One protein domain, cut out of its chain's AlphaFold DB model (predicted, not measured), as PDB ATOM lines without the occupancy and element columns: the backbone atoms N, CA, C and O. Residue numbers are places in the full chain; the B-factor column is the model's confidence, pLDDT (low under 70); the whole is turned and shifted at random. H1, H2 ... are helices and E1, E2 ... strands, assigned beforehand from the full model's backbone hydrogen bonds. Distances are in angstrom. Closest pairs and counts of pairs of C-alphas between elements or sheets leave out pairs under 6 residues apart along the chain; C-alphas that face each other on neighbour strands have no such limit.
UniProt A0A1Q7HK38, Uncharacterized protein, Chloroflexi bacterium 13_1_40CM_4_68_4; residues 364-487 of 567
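AT A GLANCE: This is residues 364 to 487 of the 567 residues of an uncharacterized protein of Chloroflexi bacterium 13_1_40CM_4_68_4 (UniProt A0A1Q7HK38). There is little regular structure: residues 364 to 391 run out and fold back as a long arm into H1, and the body holds antiparallel pairs E1-E4 and E2-E3 with helices H2 and H3. The 124 printed residues include H1 E1 H2 E2 E3 H3 E4, with under half in named elements; the class is mixed. It is extended, with radius of gyration of the C-alphas 21.9 A and spans 71 by 32 by 26 A.

HOW THE PARTS SIT: H1 is residues 392 to 399, E1 407 to 411, H2 421 to 424, E2 431 to 435, E3 458 to 462, H3 472 to 476 and E4 482 to 486. N 408 of E1 and O 485 of E4 are 2.8 A apart, as are N 432 and O 461 in hairpin E2 and E3. H2 touches H3; their closest C-alphas, 422 and 473, are 4.4 A apart. In H1 and H3 every O i to N i+4 pair is within hydrogen-bond range.

IN THESE COORDINATES: H1, 10.2 A long, begins at C-alpha 392 (-27.739, 18.115, -32.597); E4 ends at C-alpha 486 (-44.388, 37.123, -29.022).

THE WHOLE: The printed part has no cut. The link E2 to E3 is long, and pLDDT is under 70 at residues 435 to 459, among others.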
ATOM      1  N   ASP A 364     -43.209  17.614 -19.270       74.44
ATOM      2  CA  ASP A 364     -42.868  17.365 -17.857       74.44
ATOM      3  C   ASP A 364     -42.036  16.089 -17.633       74.44
ATOM      4  O   ASP A 364     -41.502  15.860 -16.547       74.44
ATOM      5  N   ARG A 365     -41.938  15.227 -18.648       82.38
ATOM      6  CA  ARG A 365     -41.220  13.948 -18.604       82.38
ATOM      7  C   ARG A 365     -39.921  13.980 -19.399       82.38
ATOM      8  O   ARG A 365     -39.176  13.004 -19.316       82.38
ATOM      9  N   ILE A 366     -39.639  15.047 -20.155       81.62
ATOM     10  CA  ILE A 366     -38.380  15.168 -20.896       81.62
ATOM     11  C   ILE A 366     -37.260  15.462 -19.887       81.62
ATOM     12  O   ILE A 366     -37.235  16.545 -19.288       81.62
ATOM     13  N   PRO A 367     -36.319  14.522 -19.669       86.69
ATOM     14  CA  PRO A 367     -35.218  14.758 -18.754       86.69
ATOM     15  C   PRO A 367     -34.281  15.822 -19.329       86.69
ATOM     16  O   PRO A 367     -34.102  15.921 -20.547       86.69
ATOM     17  N   ARG A 368     -33.639  16.588 -18.443       87.38
ATOM     18  CA  ARG A 368     -32.530  17.463 -18.835       87.38
ATOM     19  C   ARG A 368     -31.441  16.621 -19.499       87.38
ATOM     20  O   ARG A 368     -31.064  15.575 -18.969       87.38
ATOM     21  N   GLN A 369     -30.949  17.077 -20.645       89.75
ATOM     22  CA  GLN A 369     -29.852  16.411 -21.337       89.75
ATOM     23  C   GLN A 369     -28.541  16.667 -20.586       89.75
ATOM     24  O   GLN A 369     -28.237  17.800 -20.220       89.75
ATOM     25  N   GLU A 370     -27.761  15.618 -20.324       89.25
ATOM     26  CA  GLU A 370     -26.439  15.779 -19.709       89.25
ATOM     27  C   GLU A 370     -25.453  16.327 -20.750       89.25
ATOM     28  O   GLU A 370     -25.352  15.791 -21.857       89.25
ATOM     29  N   MET A 371     -24.735  17.401 -20.402       91.00
ATOM     30  CA  MET A 371     -23.687  17.985 -21.244       91.00
ATOM     31  C   MET A 371     -22.572  16.954 -21.469       91.00
ATOM     32  O   MET A 371     -21.969  16.511 -20.487       91.00
ATOM     33  N   PRO A 372     -22.262  16.572 -22.724       91.94
ATOM     34  CA  PRO A 372     -21.105  15.741 -23.018       91.94
ATOM     35  C   PRO A 372     -19.827  16.384 -22.478       91.94
ATOM     36  O   PRO A 372     -19.555  17.560 -22.722       91.94
ATOM     37  N   LYS A 373     -19.048  15.609 -21.722       91.44
ATOM     38  CA  LYS A 373     -17.855  16.076 -21.012       91.44
ATOM     39  C   LYS A 373     -16.671  15.153 -21.273       91.44
ATOM     40  O   LYS A 373     -16.836  13.938 -21.408       91.44
ATOM     41  N   LEU A 374     -15.461  15.711 -21.249       90.06
ATOM     42  CA  LEU A 374     -14.230  14.922 -21.278       90.06
ATOM     43  C   LEU A 374     -14.174  13.935 -20.106       90.06
ATOM     44  O   LEU A 374     -14.545  14.249 -18.969       90.06
ATOM     45  N   GLN A 375     -13.644  12.743 -20.375       89.94
ATOM     46  CA  GLN A 375     -13.385  11.730 -19.355       89.94
ATOM     47  C   GLN A 375     -12.216  12.157 -18.468       89.94
ATOM     48  O   GLN A 375     -11.282  12.795 -18.941       89.94
ATOM     49  N   LYS A 376     -12.210  11.738 -17.195       89.62
ATOM     50  CA  LYS A 376     -11.170  12.110 -16.213       89.62
ATOM     51  C   LYS A 376      -9.740  11.990 -16.758       89.62
ATOM     52  O   LYS A 376      -8.935  12.895 -16.580       89.62
ATOM     53  N   LYS A 377      -9.424  10.884 -17.436       87.75
ATOM     54  CA  LYS A 377      -8.086  10.623 -17.998       87.75
ATOM     55  C   LYS A 377      -7.635  11.667 -19.035       87.75
ATOM     56  O   LYS A 377      -6.440  11.887 -19.173       87.75
ATOM     57  N   ASP A 378      -8.585  12.323 -19.698       87.19
ATOM     58  CA  ASP A 378      -8.357  13.274 -20.787       87.19
ATOM     59  C   ASP A 378      -8.458  14.737 -20.305       87.19
ATOM     60  O   ASP A 378      -8.292  15.665 -21.088       87.19
ATOM     61  N   ARG A 379      -8.707  14.962 -19.003       87.50
ATOM     62  CA  ARG A 379      -8.824  16.301 -18.393       87.50
ATOM     63  C   ARG A 379      -7.495  16.889 -17.910       87.50
ATOM     64  O   ARG A 379      -7.486  17.989 -17.366       87.50
ATOM     65  N   ARG A 380      -6.374  16.172 -18.053       84.06
ATOM     66  CA  ARG A 380      -5.049  16.682 -17.658       84.06
ATOM     67  C   ARG A 380      -4.585  17.733 -18.671       84.06
ATOM     68  O   ARG A 380      -4.359  17.423 -19.834       84.06
ATOM     69  N   GLY A 381      -4.432  18.967 -18.204       81.88
ATOM     70  CA  GLY A 381      -4.062  20.127 -19.013       81.88
ATOM     71  C   GLY A 381      -4.898  21.351 -18.641       81.88
ATOM     72  O   GLY A 381      -6.078  21.234 -18.323       81.88
ATOM     73  N   LEU A 382      -4.286  22.536 -18.655       82.56
ATOM     74  CA  LEU A 382      -4.928  23.768 -18.171       82.56
ATOM     75  C   LEU A 382      -5.955  24.372 -19.138       82.56
ATOM     76  O   LEU A 382      -6.890  25.035 -18.699       82.56
ATOM     77  N   PHE A 383      -5.768  24.164 -20.441       82.62
ATOM     78  CA  PHE A 383      -6.514  24.862 -21.494       82.62
ATOM     79  C   PHE A 383      -7.496  23.963 -22.255       82.62
ATOM     80  O   PHE A 383      -8.014  24.362 -23.291       82.62
ATOM     81  N   LEU A 384      -7.731  22.745 -21.765       83.00
ATOM     82  CA  LEU A 384      -8.651  21.797 -22.389       83.00
ATOM     83  C   LEU A 384     -10.066  22.049 -21.877       83.00
ATOM     84  O   LEU A 384     -10.334  21.812 -20.701       83.00
ATOM     85  N   GLU A 385     -10.962  22.511 -22.746       85.31
ATOM     86  CA  GLU A 385     -12.378  22.668 -22.408       85.31
ATOM     87  C   GLU A 385     -12.993  21.322 -22.008       85.31
ATOM     88  O   GLU A 385     -12.851  20.322 -22.715       85.31
ATOM     89  N   VAL A 386     -13.638  21.276 -20.837       87.12
ATOM     90  CA  VAL A 386     -14.223  20.029 -20.316       87.12
ATOM     91  C   VAL A 386     -15.551  19.723 -20.998       87.12
ATOM     92  O   VAL A 386     -15.817  18.558 -21.291       87.12
ATOM     93  N   ASN A 387     -16.370  20.744 -21.242       88.94
ATOM     94  CA  ASN A 387     -17.654  20.607 -21.918       88.94
ATOM     95  C   ASN A 387     -17.428  20.510 -23.431       88.94
ATOM     96  O   ASN A 387     -16.721  21.322 -24.009       88.94
ATOM     97  N   GLN A 388     -18.027  19.512 -24.077       88.94
ATOM     98  CA  GLN A 388     -17.835  19.249 -25.509       88.94
ATOM     99  C   GLN A 388     -19.001  19.747 -26.375       88.94
ATOM    100  O   GLN A 388     -18.982  19.573 -27.592       88.94
ATOM    101  N   GLY A 389     -20.011  20.361 -25.752       89.69
ATOM    102  CA  GLY A 389     -21.242  20.778 -26.412       89.69
ATOM    103  C   GLY A 389     -22.214  19.621 -26.643       89.69
ATOM    104  O   GLY A 389     -21.852  18.443 -26.618       89.69
ATOM    105  N   TYR A 390     -23.483  19.962 -26.855       91.94
ATOM    106  CA  TYR A 390     -24.507  18.984 -27.206       91.94
ATOM    107  C   TYR A 390     -24.352  18.505 -28.648       91.94
ATOM    108  O   TYR A 390     -24.022  19.276 -29.549       91.94
ATOM    109  N   THR A 391     -24.681  17.234 -28.880       92.94
ATOM    110  CA  THR A 391     -25.018  16.776 -30.234       92.94
ATOM    111  C   THR A 391     -26.296  17.463 -30.713       92.94
ATOM    112  O   THR A 391     -27.114  17.884 -29.898       92.94
ATOM    113  N   GLU A 392     -26.515  17.535 -32.025       92.00
ATOM    114  CA  GLU A 392     -27.739  18.115 -32.597       92.00
ATOM    115  C   GLU A 392     -29.012  17.508 -31.980       92.00
ATOM    116  O   GLU A 392     -29.899  18.236 -31.543       92.00
ATOM    117  N   ALA A 393     -29.062  16.180 -31.831       89.62
ATOM    118  CA  ALA A 393     -30.194  15.490 -31.215       89.62
ATOM    119  C   ALA A 393     -30.418  15.895 -29.745       89.62
ATOM    120  O   ALA A 393     -31.556  16.105 -29.332       89.62
ATOM    121  N   GLN A 394     -29.346  16.035 -28.957       91.94
ATOM    122  CA  GLN A 394     -29.441  16.509 -27.571       91.94
ATOM    123  C   GLN A 394     -29.841  17.983 -27.503       91.94
ATOM    124  O   GLN A 394     -30.626  18.354 -26.639       91.94
ATOM    125  N   ALA A 395     -29.331  18.818 -28.409       89.56
ATOM    126  CA  ALA A 395     -29.674  20.232 -28.469       89.56
ATOM    127  C   ALA A 395     -31.158  20.431 -28.807       89.56
ATOM    128  O   ALA A 395     -31.818  21.242 -28.164       89.56
ATOM    129  N   ILE A 396     -31.698  19.652 -29.754       85.88
ATOM    130  CA  ILE A 396     -33.133  19.635 -30.071       85.88
ATOM    131  C   ILE A 396     -33.938  19.171 -28.851       85.88
ATOM    132  O   ILE A 396     -34.860  19.866 -28.439       85.88
ATOM    133  N   ALA A 397     -33.551  18.057 -28.220       85.50
ATOM    134  CA  ALA A 397     -34.256  17.528 -27.051       85.50
ATOM    135  C   ALA A 397     -34.227  18.483 -25.840       85.50
ATOM    136  O   ALA A 397     -35.217  18.603 -25.123       85.50
ATOM    137  N   GLU A 398     -33.113  19.181 -25.602       87.06
ATOM    138  CA  GLU A 398     -33.031  20.220 -24.569       87.06
ATOM    139  C   GLU A 398     -33.823  21.475 -24.981       87.06
ATOM    140  O   GLU A 398     -34.440  22.118 -24.136       87.06
ATOM    141  N   GLY A 399     -33.877  21.798 -26.277       83.81
ATOM    142  CA  GLY A 399     -34.696  22.874 -26.839       83.81
ATOM    143  C   GLY A 399     -36.204  22.632 -26.706       83.81
ATOM    144  O   GLY A 399     -36.947  23.574 -26.425       83.81
ATOM    145  N   ASP A 400     -36.655  21.379 -26.801       81.56
ATOM    146  CA  ASP A 400     -38.048  20.983 -26.539       81.56
ATOM    147  C   ASP A 400     -38.461  21.237 -25.079       81.56
ATOM    148  O   ASP A 400     -39.648  21.387 -24.785       81.56
ATOM    149  N   ARG A 401     -37.483  21.383 -24.173       81.38
ATOM    150  CA  ARG A 401     -37.683  21.803 -22.777       81.38
ATOM    151  C   ARG A 401     -37.733  23.329 -22.595       81.38
ATOM    152  O   ARG A 401     -37.726  23.812 -21.466       81.38
ATOM    153  N   CYS A 402     -37.748  24.124 -23.664       77.19
ATOM    154  CA  CYS A 402     -37.840  25.578 -23.553       77.19
ATOM    155  C   CYS A 402     -39.261  26.021 -23.156       77.19
ATOM    156  O   CYS A 402     -40.225  25.739 -23.863       77.19
ATOM    157  N   LEU A 403     -39.377  26.825 -22.092       74.06
ATOM    158  CA  LEU A 403     -40.639  27.453 -21.655       74.06
ATOM    159  C   LEU A 403     -41.142  28.571 -22.594       74.06
ATOM    160  O   LEU A 403     -42.215  29.128 -22.374       74.06
ATOM    161  N   LYS A 404     -40.363  28.940 -23.624       71.44
ATOM    162  CA  LYS A 404     -40.657  30.017 -24.591       71.44
ATOM    163  C   LYS A 404     -41.127  31.314 -23.903       71.44
ATOM    164  O   LYS A 404     -42.148  31.900 -24.269       71.44
ATOM    165  N   CYS A 405     -40.358  31.783 -22.914       67.44
ATOM    166  CA  CYS A 405     -40.657  32.977 -22.102       67.44
ATOM    167  C   CYS A 405     -40.818  34.279 -22.916       67.44
ATOM    168  O   CYS A 405     -41.332  35.277 -22.417       67.44
ATOM    169  N   ASN A 406     -40.440  34.268 -24.193       66.69
ATOM    170  CA  ASN A 406     -40.667  35.349 -25.145       66.69
ATOM    171  C   ASN A 406     -42.134  35.494 -25.613       66.69
ATOM    172  O   ASN A 406     -42.441  36.485 -26.281       66.69
ATOM    173  N   PHE A 407     -43.025  34.543 -25.304       69.69
ATOM    174  CA  PHE A 407     -44.465  34.631 -25.582       69.69
ATOM    175  C   PHE A 407     -45.246  35.036 -24.339       69.69
ATOM    176  O   PHE A 407     -45.250  34.285 -23.369       69.69
ATOM    177  N   ASN A 408     -45.951  36.161 -24.382       71.25
ATOM    178  CA  ASN A 408     -46.660  36.749 -23.248       71.25
ATOM    179  C   ASN A 408     -48.166  36.617 -23.419       71.25
ATOM    180  O   ASN A 408     -48.669  36.568 -24.541       71.25
ATOM    181  N   ILE A 409     -48.865  36.528 -22.292       75.50
ATOM    182  CA  ILE A 409     -50.320  36.443 -22.256       75.50
ATOM    183  C   ILE A 409     -50.875  37.864 -22.351       75.50
ATOM    184  O   ILE A 409     -50.555  38.711 -21.525       75.50
ATOM    185  N   GLU A 410     -51.728  38.112 -23.339       74.75
ATOM    186  CA  GLU A 410     -52.438  39.378 -23.501       74.75
ATOM    187  C   GLU A 410     -53.943  39.153 -23.378       74.75
ATOM    188  O   GLU A 410     -54.492  38.208 -23.951       74.75
ATOM    189  N   ILE A 411     -54.612  40.039 -22.636       72.25
ATOM    190  CA  ILE A 411     -56.040  39.925 -22.336       72.25
ATOM    191  C   ILE A 411     -56.790  41.116 -22.916       72.25
ATOM    192  O   ILE A 411     -56.553  42.270 -22.555       72.25
ATOM    193  N   ILE A 412     -57.742  40.821 -23.792       69.94
ATOM    194  CA  ILE A 412     -58.634  41.784 -24.420       69.94
ATOM    195  C   ILE A 412     -59.884  41.892 -23.548       69.94
ATOM    196  O   ILE A 412     -60.812  41.088 -23.647       69.94
ATOM    197  N   GLY A 413     -59.905  42.899 -22.672       66.25
ATOM    198  CA  GLY A 413     -60.989  43.098 -21.704       66.25
ATOM    199  C   GLY A 413     -62.384  43.182 -22.335       66.25
ATOM    200  O   GLY A 413     -63.337  42.668 -21.761       66.25
ATOM    201  N   GLU A 414     -62.502  43.741 -23.542       68.31
ATOM    202  CA  GLU A 414     -63.774  43.887 -24.274       68.31
ATOM    203  C   GLU A 414     -64.406  42.548 -24.691       68.31
ATOM    204  O   GLU A 414     -65.622  42.464 -24.854       68.31
ATOM    205  N   LEU A 415     -63.594  41.497 -24.846       66.56
ATOM    206  CA  LEU A 415     -64.050  40.149 -25.198       66.56
ATOM    207  C   LEU A 415     -64.261  39.265 -23.960       66.56
ATOM    208  O   LEU A 415     -64.831  38.176 -24.058       66.56
ATOM    209  N   CYS A 416     -63.776  39.682 -22.789       76.62
ATOM    210  CA  CYS A 416     -63.811  38.870 -21.581       76.62
ATOM    211  C   CYS A 416     -65.214  38.852 -20.962       76.62
ATOM    212  O   CYS A 416     -65.748  39.877 -20.553       76.62
ATOM    213  N   ILE A 417     -65.782  37.653 -20.811       80.00
ATOM    214  CA  ILE A 417     -67.078  37.440 -20.141       80.00
ATOM    215  C   ILE A 417     -66.944  37.100 -18.649       80.00
ATOM    216  O   ILE A 417     -67.922  36.699 -18.026       80.00
ATOM    217  N   ILE A 418     -65.738  37.224 -18.079       80.38
ATOM    218  CA  ILE A 418     -65.489  37.079 -16.632       80.38
ATOM    219  C   ILE A 418     -65.915  35.683 -16.117       80.38
ATOM    220  O   ILE A 418     -66.449  35.515 -15.027       80.38
ATOM    221  N   CYS A 419     -65.691  34.643 -16.929       82.69
ATOM    222  CA  CYS A 419     -66.135  33.278 -16.611       82.69
ATOM    223  C   CYS A 419     -65.226  32.512 -15.636       82.69
ATOM    224  O   CYS A 419     -65.593  31.414 -15.234       82.69
ATOM    225  N   GLY A 420     -64.036  33.027 -15.308       82.81
ATOM    226  CA  GLY A 420     -63.087  32.362 -14.403       82.81
ATOM    227  C   GLY A 420     -62.306  31.187 -14.997       82.81
ATOM    228  O   GLY A 420     -61.311  30.773 -14.419       82.81
ATOM    229  N   GLY A 421     -62.656  30.691 -16.189       86.50
ATOM    230  CA  GLY A 421     -62.057  29.457 -16.719       86.50
ATOM    231  C   GLY A 421     -60.529  29.482 -16.882       86.50
ATOM    232  O   GLY A 421     -59.896  28.435 -16.828       86.50
ATOM    233  N   CYS A 422     -59.923  30.655 -17.065       84.88
ATOM    234  CA  CYS A 422     -58.468  30.812 -17.128       84.88
ATOM    235  C   CYS A 422     -57.766  30.691 -15.765       84.88
ATOM    236  O   CYS A 422     -56.632  30.221 -15.742       84.88
ATOM    237  N   VAL A 423     -58.435  31.077 -14.670       86.44
ATOM    238  CA  VAL A 423     -57.990  30.832 -13.288       86.44
ATOM    239  C   VAL A 423     -58.035  29.326 -13.038       86.44
ATOM    240  O   VAL A 423     -57.016  28.718 -12.731       86.44
ATOM    241  N   ASP A 424     -59.185  28.701 -13.314       87.75
ATOM    242  CA  ASP A 424     -59.434  27.279 -13.031       87.75
ATOM    243  C   ASP A 424     -58.463  26.319 -13.735       87.75
ATOM    244  O   ASP A 424     -58.170  25.235 -13.237       87.75
ATOM    245  N   VAL A 425     -58.009  26.674 -14.941       88.62
ATOM    246  CA  VAL A 425     -57.133  25.816 -15.754       88.62
ATOM    247  C   VAL A 425     -55.646  26.066 -15.495       88.62
ATOM    248  O   VAL A 425     -54.808  25.359 -16.053       88.62
ATOM    249  N   CYS A 426     -55.293  27.091 -14.713       85.94
ATOM    250  CA  CYS A 426     -53.903  27.467 -14.499       85.94
ATOM    251  C   CYS A 426     -53.206  26.452 -13.574       85.94
ATOM    252  O   CYS A 426     -53.542  26.380 -12.396       85.94
ATOM    253  N   PRO A 427     -52.200  25.694 -14.048       85.31
ATOM    254  CA  PRO A 427     -51.548  24.673 -13.225       85.31
ATOM    255  C   PRO A 427     -50.627  25.265 -12.150       85.31
ATOM    256  O   PRO A 427     -50.299  24.584 -11.185       85.31
ATOM    257  N   MET A 428     -50.200  26.516 -12.336       85.38
ATOM    258  CA  MET A 428     -49.301  27.226 -11.424       85.38
ATOM    259  C   MET A 428     -50.041  28.167 -10.470       85.38
ATOM    260  O   MET A 428     -49.388  28.790  -9.645       85.38
ATOM    261  N   ASP A 429     -51.367  28.292 -10.611       86.19
ATOM    262  CA  ASP A 429     -52.197  29.217  -9.826       86.19
ATOM    263  C   ASP A 429     -51.671  30.669  -9.838       86.19
ATOM    264  O   ASP A 429     -51.588  31.333  -8.816       86.19
ATOM    265  N   VAL A 430     -51.257  31.151 -11.019       82.00
ATOM    266  CA  VAL A 430     -50.665  32.498 -11.203       82.00
ATOM    267  C   VAL A 430     -51.632  33.519 -11.792       82.00
ATOM    268  O   VAL A 430     -51.272  34.675 -11.993       82.00
ATOM    269  N   ILE A 431     -52.834  33.079 -12.164       83.12
ATOM    270  CA  ILE A 431     -53.880  33.923 -12.733       83.12
ATOM    271  C   ILE A 431     -54.918  34.166 -11.647       83.12
ATOM    272  O   ILE A 431     -55.554  33.222 -11.186       83.12
ATOM    273  N   HIS A 432     -55.150  35.427 -11.301       80.31
ATOM    274  CA  HIS A 432     -56.105  35.810 -10.271       80.31
ATOM    275  C   HIS A 432     -57.128  36.807 -10.809       80.31
ATOM    276  O   HIS A 432     -56.806  37.736 -11.551       80.31
ATOM    277  N   MET A 433     -58.379  36.622 -10.398       76.31
ATOM    278  CA  MET A 433     -59.470  37.561 -10.634       76.31
ATOM    279  C   MET A 433     -59.923  38.105  -9.284       76.31
ATOM    280  O   MET A 433     -60.406  37.339  -8.451       76.31
ATOM    281  N   VAL A 434     -59.768  39.409  -9.067       72.19
ATOM    282  CA  VAL A 434     -60.118  40.081  -7.803       72.19
ATOM    283  C   VAL A 434     -61.114  41.209  -8.059       72.19
ATOM    284  O   VAL A 434     -61.193  41.734  -9.173       72.19
ATOM    285  N   ASP A 435     -61.913  41.570  -7.055       66.75
ATOM    286  CA  ASP A 435     -62.786  42.741  -7.176       66.75
ATOM    287  C   ASP A 435     -61.931  44.011  -7.240       66.75
ATOM    288  O   ASP A 435     -60.913  44.125  -6.554       66.75
ATOM    289  N   MET A 436     -62.331  44.982  -8.065       66.56
ATOM    290  CA  MET A 436     -61.595  46.245  -8.171       66.56
ATOM    291  C   MET A 436     -61.501  47.005  -6.839       66.56
ATOM    292  O   MET A 436     -60.569  47.787  -6.677       66.56
ATOM    293  N   SER A 437     -62.410  46.786  -5.879       65.00
ATOM    294  CA  SER A 437     -62.309  47.410  -4.551       65.00
ATOM    295  C   SER A 437     -61.145  46.902  -3.705       65.00
ATOM    296  O   SER A 437     -60.752  47.587  -2.762       65.00
ATOM    297  N   ASP A 438     -60.618  45.720  -4.023       63.16
ATOM    298  CA  ASP A 438     -59.565  45.064  -3.247       63.16
ATOM    299  C   ASP A 438     -58.165  45.389  -3.791       63.16
ATOM    300  O   ASP A 438     -57.164  45.020  -3.185       63.16
ATOM    301  N   VAL A 439     -58.070  46.111  -4.912       61.94
ATOM    302  CA  VAL A 439     -56.793  46.546  -5.488       61.94
ATOM    303  C   VAL A 439     -56.269  47.760  -4.719       61.94
ATOM    304  O   VAL A 439     -56.822  48.855  -4.819       61.94
ATOM    305  N   VAL A 440     -55.196  47.568  -3.947       56.75
ATOM    306  CA  VAL A 440     -54.500  48.638  -3.217       56.75
ATOM    307  C   VAL A 440     -53.334  49.153  -4.070       56.75
ATOM    308  O   VAL A 440     -52.586  48.369  -4.646       56.75
ATOM    309  N   ASP A 441     -53.190  50.475  -4.184       50.28
ATOM    310  CA  ASP A 441     -52.191  51.156  -5.032       50.28
ATOM    311  C   ASP A 441     -50.815  51.261  -4.332       50.28
ATOM    312  O   ASP A 441     -50.218  52.331  -4.245       50.28
ATOM    313  N   ASP A 442     -50.351  50.167  -3.722       44.09
ATOM    314  CA  ASP A 442     -49.078  50.091  -2.981       44.09
ATOM    315  C   ASP A 442     -48.089  49.068  -3.566       44.09
ATOM    316  O   ASP A 442     -47.022  48.827  -2.997       44.09
ATOM    317  N   GLY A 443     -48.412  48.487  -4.726       46.16
ATOM    318  CA  GLY A 443     -47.567  47.506  -5.406       46.16
ATOM    319  C   GLY A 443     -47.526  46.133  -4.725       46.16
ATOM    320  O   GLY A 443     -46.782  45.264  -5.181       46.16
ATOM    321  N   ALA A 444     -48.313  45.902  -3.669       44.34
ATOM    322  CA  ALA A 444     -48.476  44.585  -3.073       44.34
ATOM    323  C   ALA A 444     -49.663  43.848  -3.712       44.34
ATOM    324  O   ALA A 444     -50.737  44.413  -3.910       44.34
ATOM    325  N   ILE A 445     -49.478  42.556  -4.011       45.50
ATOM    326  CA  ILE A 445     -50.572  41.661  -4.410       45.50
ATOM    327  C   ILE A 445     -51.609  41.684  -3.275       45.50
ATOM    328  O   ILE A 445     -51.264  41.288  -2.154       45.50
ATOM    329  N   PRO A 446     -52.857  42.133  -3.510       43.97
ATOM    330  CA  PRO A 446     -53.875  42.110  -2.474       43.97
ATOM    331  C   PRO A 446     -54.071  40.681  -1.976       43.97
ATOM    332  O   PRO A 446     -54.167  39.747  -2.774       43.97
ATOM    333  N   GLY A 447     -54.130  40.498  -0.656       41.72
ATOM    334  CA  GLY A 447     -54.442  39.197  -0.069       41.72
ATOM    335  C   GLY A 447     -55.731  38.640  -0.678       41.72
ATOM    336  O   GLY A 447     -56.760  39.310  -0.668       41.72
ATOM    337  N   VAL A 448     -55.645  37.429  -1.235       42.19
ATOM    338  CA  VAL A 448     -56.683  36.808  -2.067       42.19
ATOM    339  C   VAL A 448     -57.982  36.634  -1.275       42.19
ATOM    340  O   VAL A 448     -58.124  35.720  -0.462       42.19
ATOM    341  N   GLY A 449     -58.944  37.524  -1.503       41.12
ATOM    342  CA  GLY A 449     -60.329  37.337  -1.099       41.12
ATOM    343  C   GLY A 449     -61.109  36.665  -2.226       41.12
ATOM    344  O   GLY A 449     -61.105  37.146  -3.355       41.12
ATOM    345  N   GLU A 450     -61.819  35.571  -1.935       41.28
ATOM    346  CA  GLU A 450     -62.836  35.038  -2.850       41.28
ATOM    347  C   GLU A 450     -63.993  36.047  -2.952       41.28
ATOM    348  O   GLU A 450     -64.934  36.039  -2.145       41.28
ATOM    349  N   ALA A 451     -63.931  36.952  -3.926       43.62
ATOM    350  CA  ALA A 451     -64.993  37.916  -4.171       43.62
ATOM    351  C   ALA A 451     -66.266  37.184  -4.629       43.62
ATOM    352  O   ALA A 451     -66.386  36.706  -5.754       43.62
ATOM    353  N   LYS A 452     -67.268  37.092  -3.745       43.75
ATOM    354  CA  LYS A 452     -68.541  36.402  -4.033       43.75
ATOM    355  C   LYS A 452     -69.490  37.203  -4.940       43.75
ATOM    356  O   LYS A 452     -70.530  36.668  -5.325       43.75
ATOM    357  N   LYS A 453     -69.193  38.478  -5.247       50.69
ATOM    358  CA  LYS A 453     -70.011  39.368  -6.098       50.69
ATOM    359  C   LYS A 453     -69.151  40.443  -6.779       50.69
ATOM    360  O   LYS A 453     -68.564  41.255  -6.087       50.69
ATOM    361  N   TRP A 454     -69.194  40.500  -8.111       56.78
ATOM    362  CA  TRP A 454     -68.408  41.404  -8.969       56.78
ATOM    363  C   TRP A 454     -69.076  42.771  -9.210       56.78
ATOM    364  O   TRP A 454     -69.277  43.184 -10.352       56.78
ATOM    365  N   GLN A 455     -69.543  43.445  -8.156       54.75
ATOM    366  CA  GLN A 455     -70.388  44.642  -8.320       54.75
ATOM    367  C   GLN A 455     -69.629  45.864  -8.853       54.75
ATOM    368  O   GLN A 455     -70.243  46.698  -9.518       54.75
ATOM    369  N   ASN A 456     -68.317  45.949  -8.609       57.69
ATOM    370  CA  ASN A 456     -67.488  47.095  -8.999       57.69
ATOM    371  C   ASN A 456     -66.568  46.797 -10.193       57.69
ATOM    372  O   ASN A 456     -65.742  47.632 -10.544       57.69
ATOM    373  N   GLY A 457     -66.731  45.641 -10.843       63.25
ATOM    374  CA  GLY A 457     -65.856  45.156 -11.911       63.25
ATOM    375  C   GLY A 457     -64.672  44.332 -11.393       63.25
ATOM    376  O   GLY A 457     -64.455  44.213 -10.190       63.25
ATOM    377  N   VAL A 458     -63.938  43.708 -12.318       66.81
ATOM    378  CA  VAL A 458     -62.918  42.693 -12.008       66.81
ATOM    379  C   VAL A 458     -61.553  43.156 -12.479       66.81
ATOM    380  O   VAL A 458     -61.394  43.502 -13.650       66.81
ATOM    381  N   ALA A 459     -60.575  43.125 -11.581       69.81
ATOM    382  CA  ALA A 459     -59.172  43.259 -11.925       69.81
ATOM    383  C   ALA A 459     -58.567  41.873 -12.156       69.81
ATOM    384  O   ALA A 459     -58.827  40.920 -11.417       69.81
ATOM    385  N   PHE A 460     -57.773  41.766 -13.217       72.88
ATOM    386  CA  PHE A 460     -57.078  40.545 -13.585       72.88
ATOM    387  C   PHE A 460     -55.595  40.708 -13.282       72.88
ATOM    388  O   PHE A 460     -54.977  41.656 -13.764       72.88
ATOM    389  N   PHE A 461     -55.032  39.771 -12.530       73.62
ATOM    390  CA  PHE A 461     -53.615  39.735 -12.200       73.62
ATOM    391  C   PHE A 461     -52.994  38.453 -12.736       73.62
ATOM    392  O   PHE A 461     -53.575  37.375 -12.627       73.62
ATOM    393  N   LEU A 462     -51.813  38.589 -13.329       75.81
ATOM    394  CA  LEU A 462     -50.980  37.479 -13.762       75.81
ATOM    395  C   LEU A 462     -49.608  37.651 -13.117       75.81
ATOM    396  O   LEU A 462     -48.924  38.632 -13.403       75.81
ATOM    397  N   ASP A 463     -49.196  36.694 -12.292       75.62
ATOM    398  CA  ASP A 463     -47.801  36.612 -11.868       75.62
ATOM    399  C   ASP A 463     -46.955  36.076 -13.031       75.62
ATOM    400  O   ASP A 463     -46.900  34.875 -13.317       75.62
ATOM    401  N   GLU A 464     -46.308  36.996 -13.747       71.81
ATOM    402  CA  GLU A 464     -45.451  36.658 -14.880       71.81
ATOM    403  C   GLU A 464     -44.169  35.928 -14.471       71.81
ATOM    404  O   GLU A 464     -43.594  35.229 -15.306       71.81
ATOM    405  N   THR A 465     -43.735  36.052 -13.213       67.38
ATOM    406  CA  THR A 465     -42.492  35.440 -12.725       67.38
ATOM    407  C   THR A 465     -42.648  33.939 -12.491       67.38
ATOM    408  O   THR A 465     -41.705  33.175 -12.706       67.38
ATOM    409  N   ALA A 466     -43.855  33.505 -12.125       75.00
ATOM    410  CA  ALA A 466     -44.198  32.103 -11.899       75.00
ATOM    411  C   ALA A 466     -44.932  31.449 -13.092       75.00
ATOM    412  O   ALA A 466     -45.098  30.226 -13.139       75.00
ATOM    413  N   CYS A 467     -45.374  32.230 -14.083       78.75
ATOM    414  CA  CYS A 467     -46.088  31.708 -15.244       78.75
ATOM    415  C   CYS A 467     -45.181  30.885 -16.179       78.75
ATOM    416  O   CYS A 467     -44.313  31.419 -16.863       78.75
ATOM    417  N   ILE A 468     -45.478  29.591 -16.332       79.19
ATOM    418  CA  ILE A 468     -44.772  28.683 -17.262       79.19
ATOM    419  C   ILE A 468     -45.222  28.800 -18.729       79.19
ATOM    420  O   ILE A 468     -44.831  27.990 -19.564       79.19
ATOM    421  N   ARG A 469     -46.099  29.764 -19.043       79.00
ATOM    422  CA  ARG A 469     -46.600  30.073 -20.397       79.00
ATOM    423  C   ARG A 469     -47.254  28.913 -21.165       79.00
ATOM    424  O   ARG A 469     -47.466  29.052 -22.354       79.00
ATOM    425  N   CYS A 470     -47.717  27.856 -20.494       78.56
ATOM    426  CA  CYS A 470     -48.308  26.636 -21.084       78.56
ATOM    427  C   CYS A 470     -49.542  26.793 -22.011       78.56
ATOM    428  O   CYS A 470     -50.067  25.791 -22.488       78.56
ATOM    429  N   ALA A 471     -50.051  28.010 -22.231       79.38
ATOM    430  CA  ALA A 471     -51.212  28.335 -23.069       79.38
ATOM    431  C   ALA A 471     -52.560  27.686 -22.698       79.38
ATOM    432  O   ALA A 471     -53.551  27.906 -23.396       79.38
ATOM    433  N   LEU A 472     -52.660  26.953 -21.586       83.38
ATOM    434  CA  LEU A 472     -53.921  26.335 -21.158       83.38
ATOM    435  C   LEU A 472     -55.043  27.367 -20.955       83.38
ATOM    436  O   LEU A 472     -56.191  27.105 -21.306       83.38
ATOM    437  N   CYS A 473     -54.710  28.563 -20.463       83.81
ATOM    438  CA  CYS A 473     -55.652  29.674 -20.298       83.81
ATOM    439  C   CYS A 473     -56.196  30.212 -21.633       83.81
ATOM    440  O   CYS A 473     -57.377  30.554 -21.701       83.81
ATOM    441  N   VAL A 474     -55.377  30.228 -22.693       81.50
ATOM    442  CA  VAL A 474     -55.796  30.570 -24.063       81.50
ATOM    443  C   VAL A 474     -56.744  29.497 -24.588       81.50
ATOM    444  O   VAL A 474     -57.847  29.809 -25.018       81.50
ATOM    445  N   ILE A 475     -56.357  28.221 -24.468       80.31
ATOM    446  CA  ILE A 475     -57.160  27.075 -24.927       80.31
ATOM    447  C   ILE A 475     -58.520  27.027 -24.218       80.31
ATOM    448  O   ILE A 475     -59.531  26.657 -24.814       80.31
ATOM    449  N   ARG A 476     -58.553  27.385 -22.932       85.50
ATOM    450  CA  ARG A 476     -59.766  27.354 -22.114       85.50
ATOM    451  C   ARG A 476     -60.693  28.547 -22.349       85.50
ATOM    452  O   ARG A 476     -61.867  28.448 -21.984       85.50
ATOM    453  N   CYS A 477     -60.198  29.654 -22.906       80.12
ATOM    454  CA  CYS A 477     -60.965  30.884 -23.062       80.12
ATOM    455  C   CYS A 477     -62.096  30.702 -24.095       80.12
ATOM    456  O   CYS A 477     -61.817  30.477 -25.267       80.12
ATOM    457  N   PRO A 478     -63.381  30.821 -23.708       82.50
ATOM    458  CA  PRO A 478     -64.493  30.573 -24.629       82.50
ATOM    459  C   PRO A 478     -64.760  31.725 -25.608       82.50
ATOM    460  O   PRO A 478     -65.535  31.550 -26.545       82.50
ATOM    461  N   THR A 479     -64.185  32.906 -25.365       77.56
ATOM    462  CA  THR A 479     -64.406  34.124 -26.162       77.56
ATOM    463  C   THR A 479     -63.147  34.627 -26.858       77.56
ATOM    464  O   THR A 479     -63.157  35.735 -27.386       77.56
ATOM    465  N   ASP A 480     -62.062  33.846 -26.819       74.19
ATOM    466  CA  ASP A 480     -60.745  34.233 -27.339       74.19
ATOM    467  C   ASP A 480     -60.237  35.577 -26.772       74.19
ATOM    468  O   ASP A 480     -59.426  36.276 -27.375       74.19
ATOM    469  N   ALA A 481     -60.695  35.941 -25.569       73.94
ATOM    470  CA  ALA A 481     -60.264  37.146 -24.870       73.94
ATOM    471  C   ALA A 481     -58.810  37.069 -24.390       73.94
ATOM    472  O   ALA A 481     -58.240  38.094 -24.039       73.94
ATOM    473  N   ILE A 482     -58.222  35.872 -24.336       76.44
ATOM    474  CA  ILE A 482     -56.837  35.646 -23.922       76.44
ATOM    475  C   ILE A 482     -56.058  35.155 -25.134       76.44
ATOM    476  O   ILE A 482     -56.432  34.163 -25.754       76.44
ATOM    477  N   THR A 483     -54.954  35.825 -25.438       73.81
ATOM    478  CA  THR A 483     -54.064  35.488 -26.553       73.81
ATOM    479  C   THR A 483     -52.626  35.348 -26.063       73.81
ATOM    480  O   THR A 483     -52.290  35.813 -24.975       73.81
ATOM    481  N   MET A 484     -51.774  34.678 -26.844       71.31
ATOM    482  CA  MET A 484     -50.336  34.608 -26.579       71.31
ATOM    483  C   MET A 484     -49.553  35.249 -27.715       71.31
ATOM    484  O   MET A 484     -49.516  34.718 -28.824       71.31
ATOM    485  N   ASN A 485     -48.889  36.361 -27.413       65.75
ATOM    486  CA  ASN A 485     -48.160  37.160 -28.387       65.75
ATOM    487  C   ASN A 485     -46.660  37.138 -28.088       65.75
ATOM    488  O   ASN A 485     -46.219  37.246 -26.943       65.75
ATOM    489  N   ARG A 486     -45.844  36.993 -29.132       61.03
ATOM    490  CA  ARG A 486     -44.388  37.123 -29.022       61.03
ATOM    491  C   ARG A 486     -44.027  38.606 -29.010       61.03
ATOM    492  O   ARG A 486     -44.413  39.321 -29.934       61.03
ATOM    493  N   TYR A 487     -43.232  39.062 -28.041       52.88
ATOM    494  CA  TYR A 487     -42.623  40.391 -28.160       52.88
ATOM    495  C   TYR A 487     -41.614  40.368 -29.315       52.88
ATOM    496  O   TYR A 487     -40.576  39.711 -29.248       52.88
TER     497      TYR A 487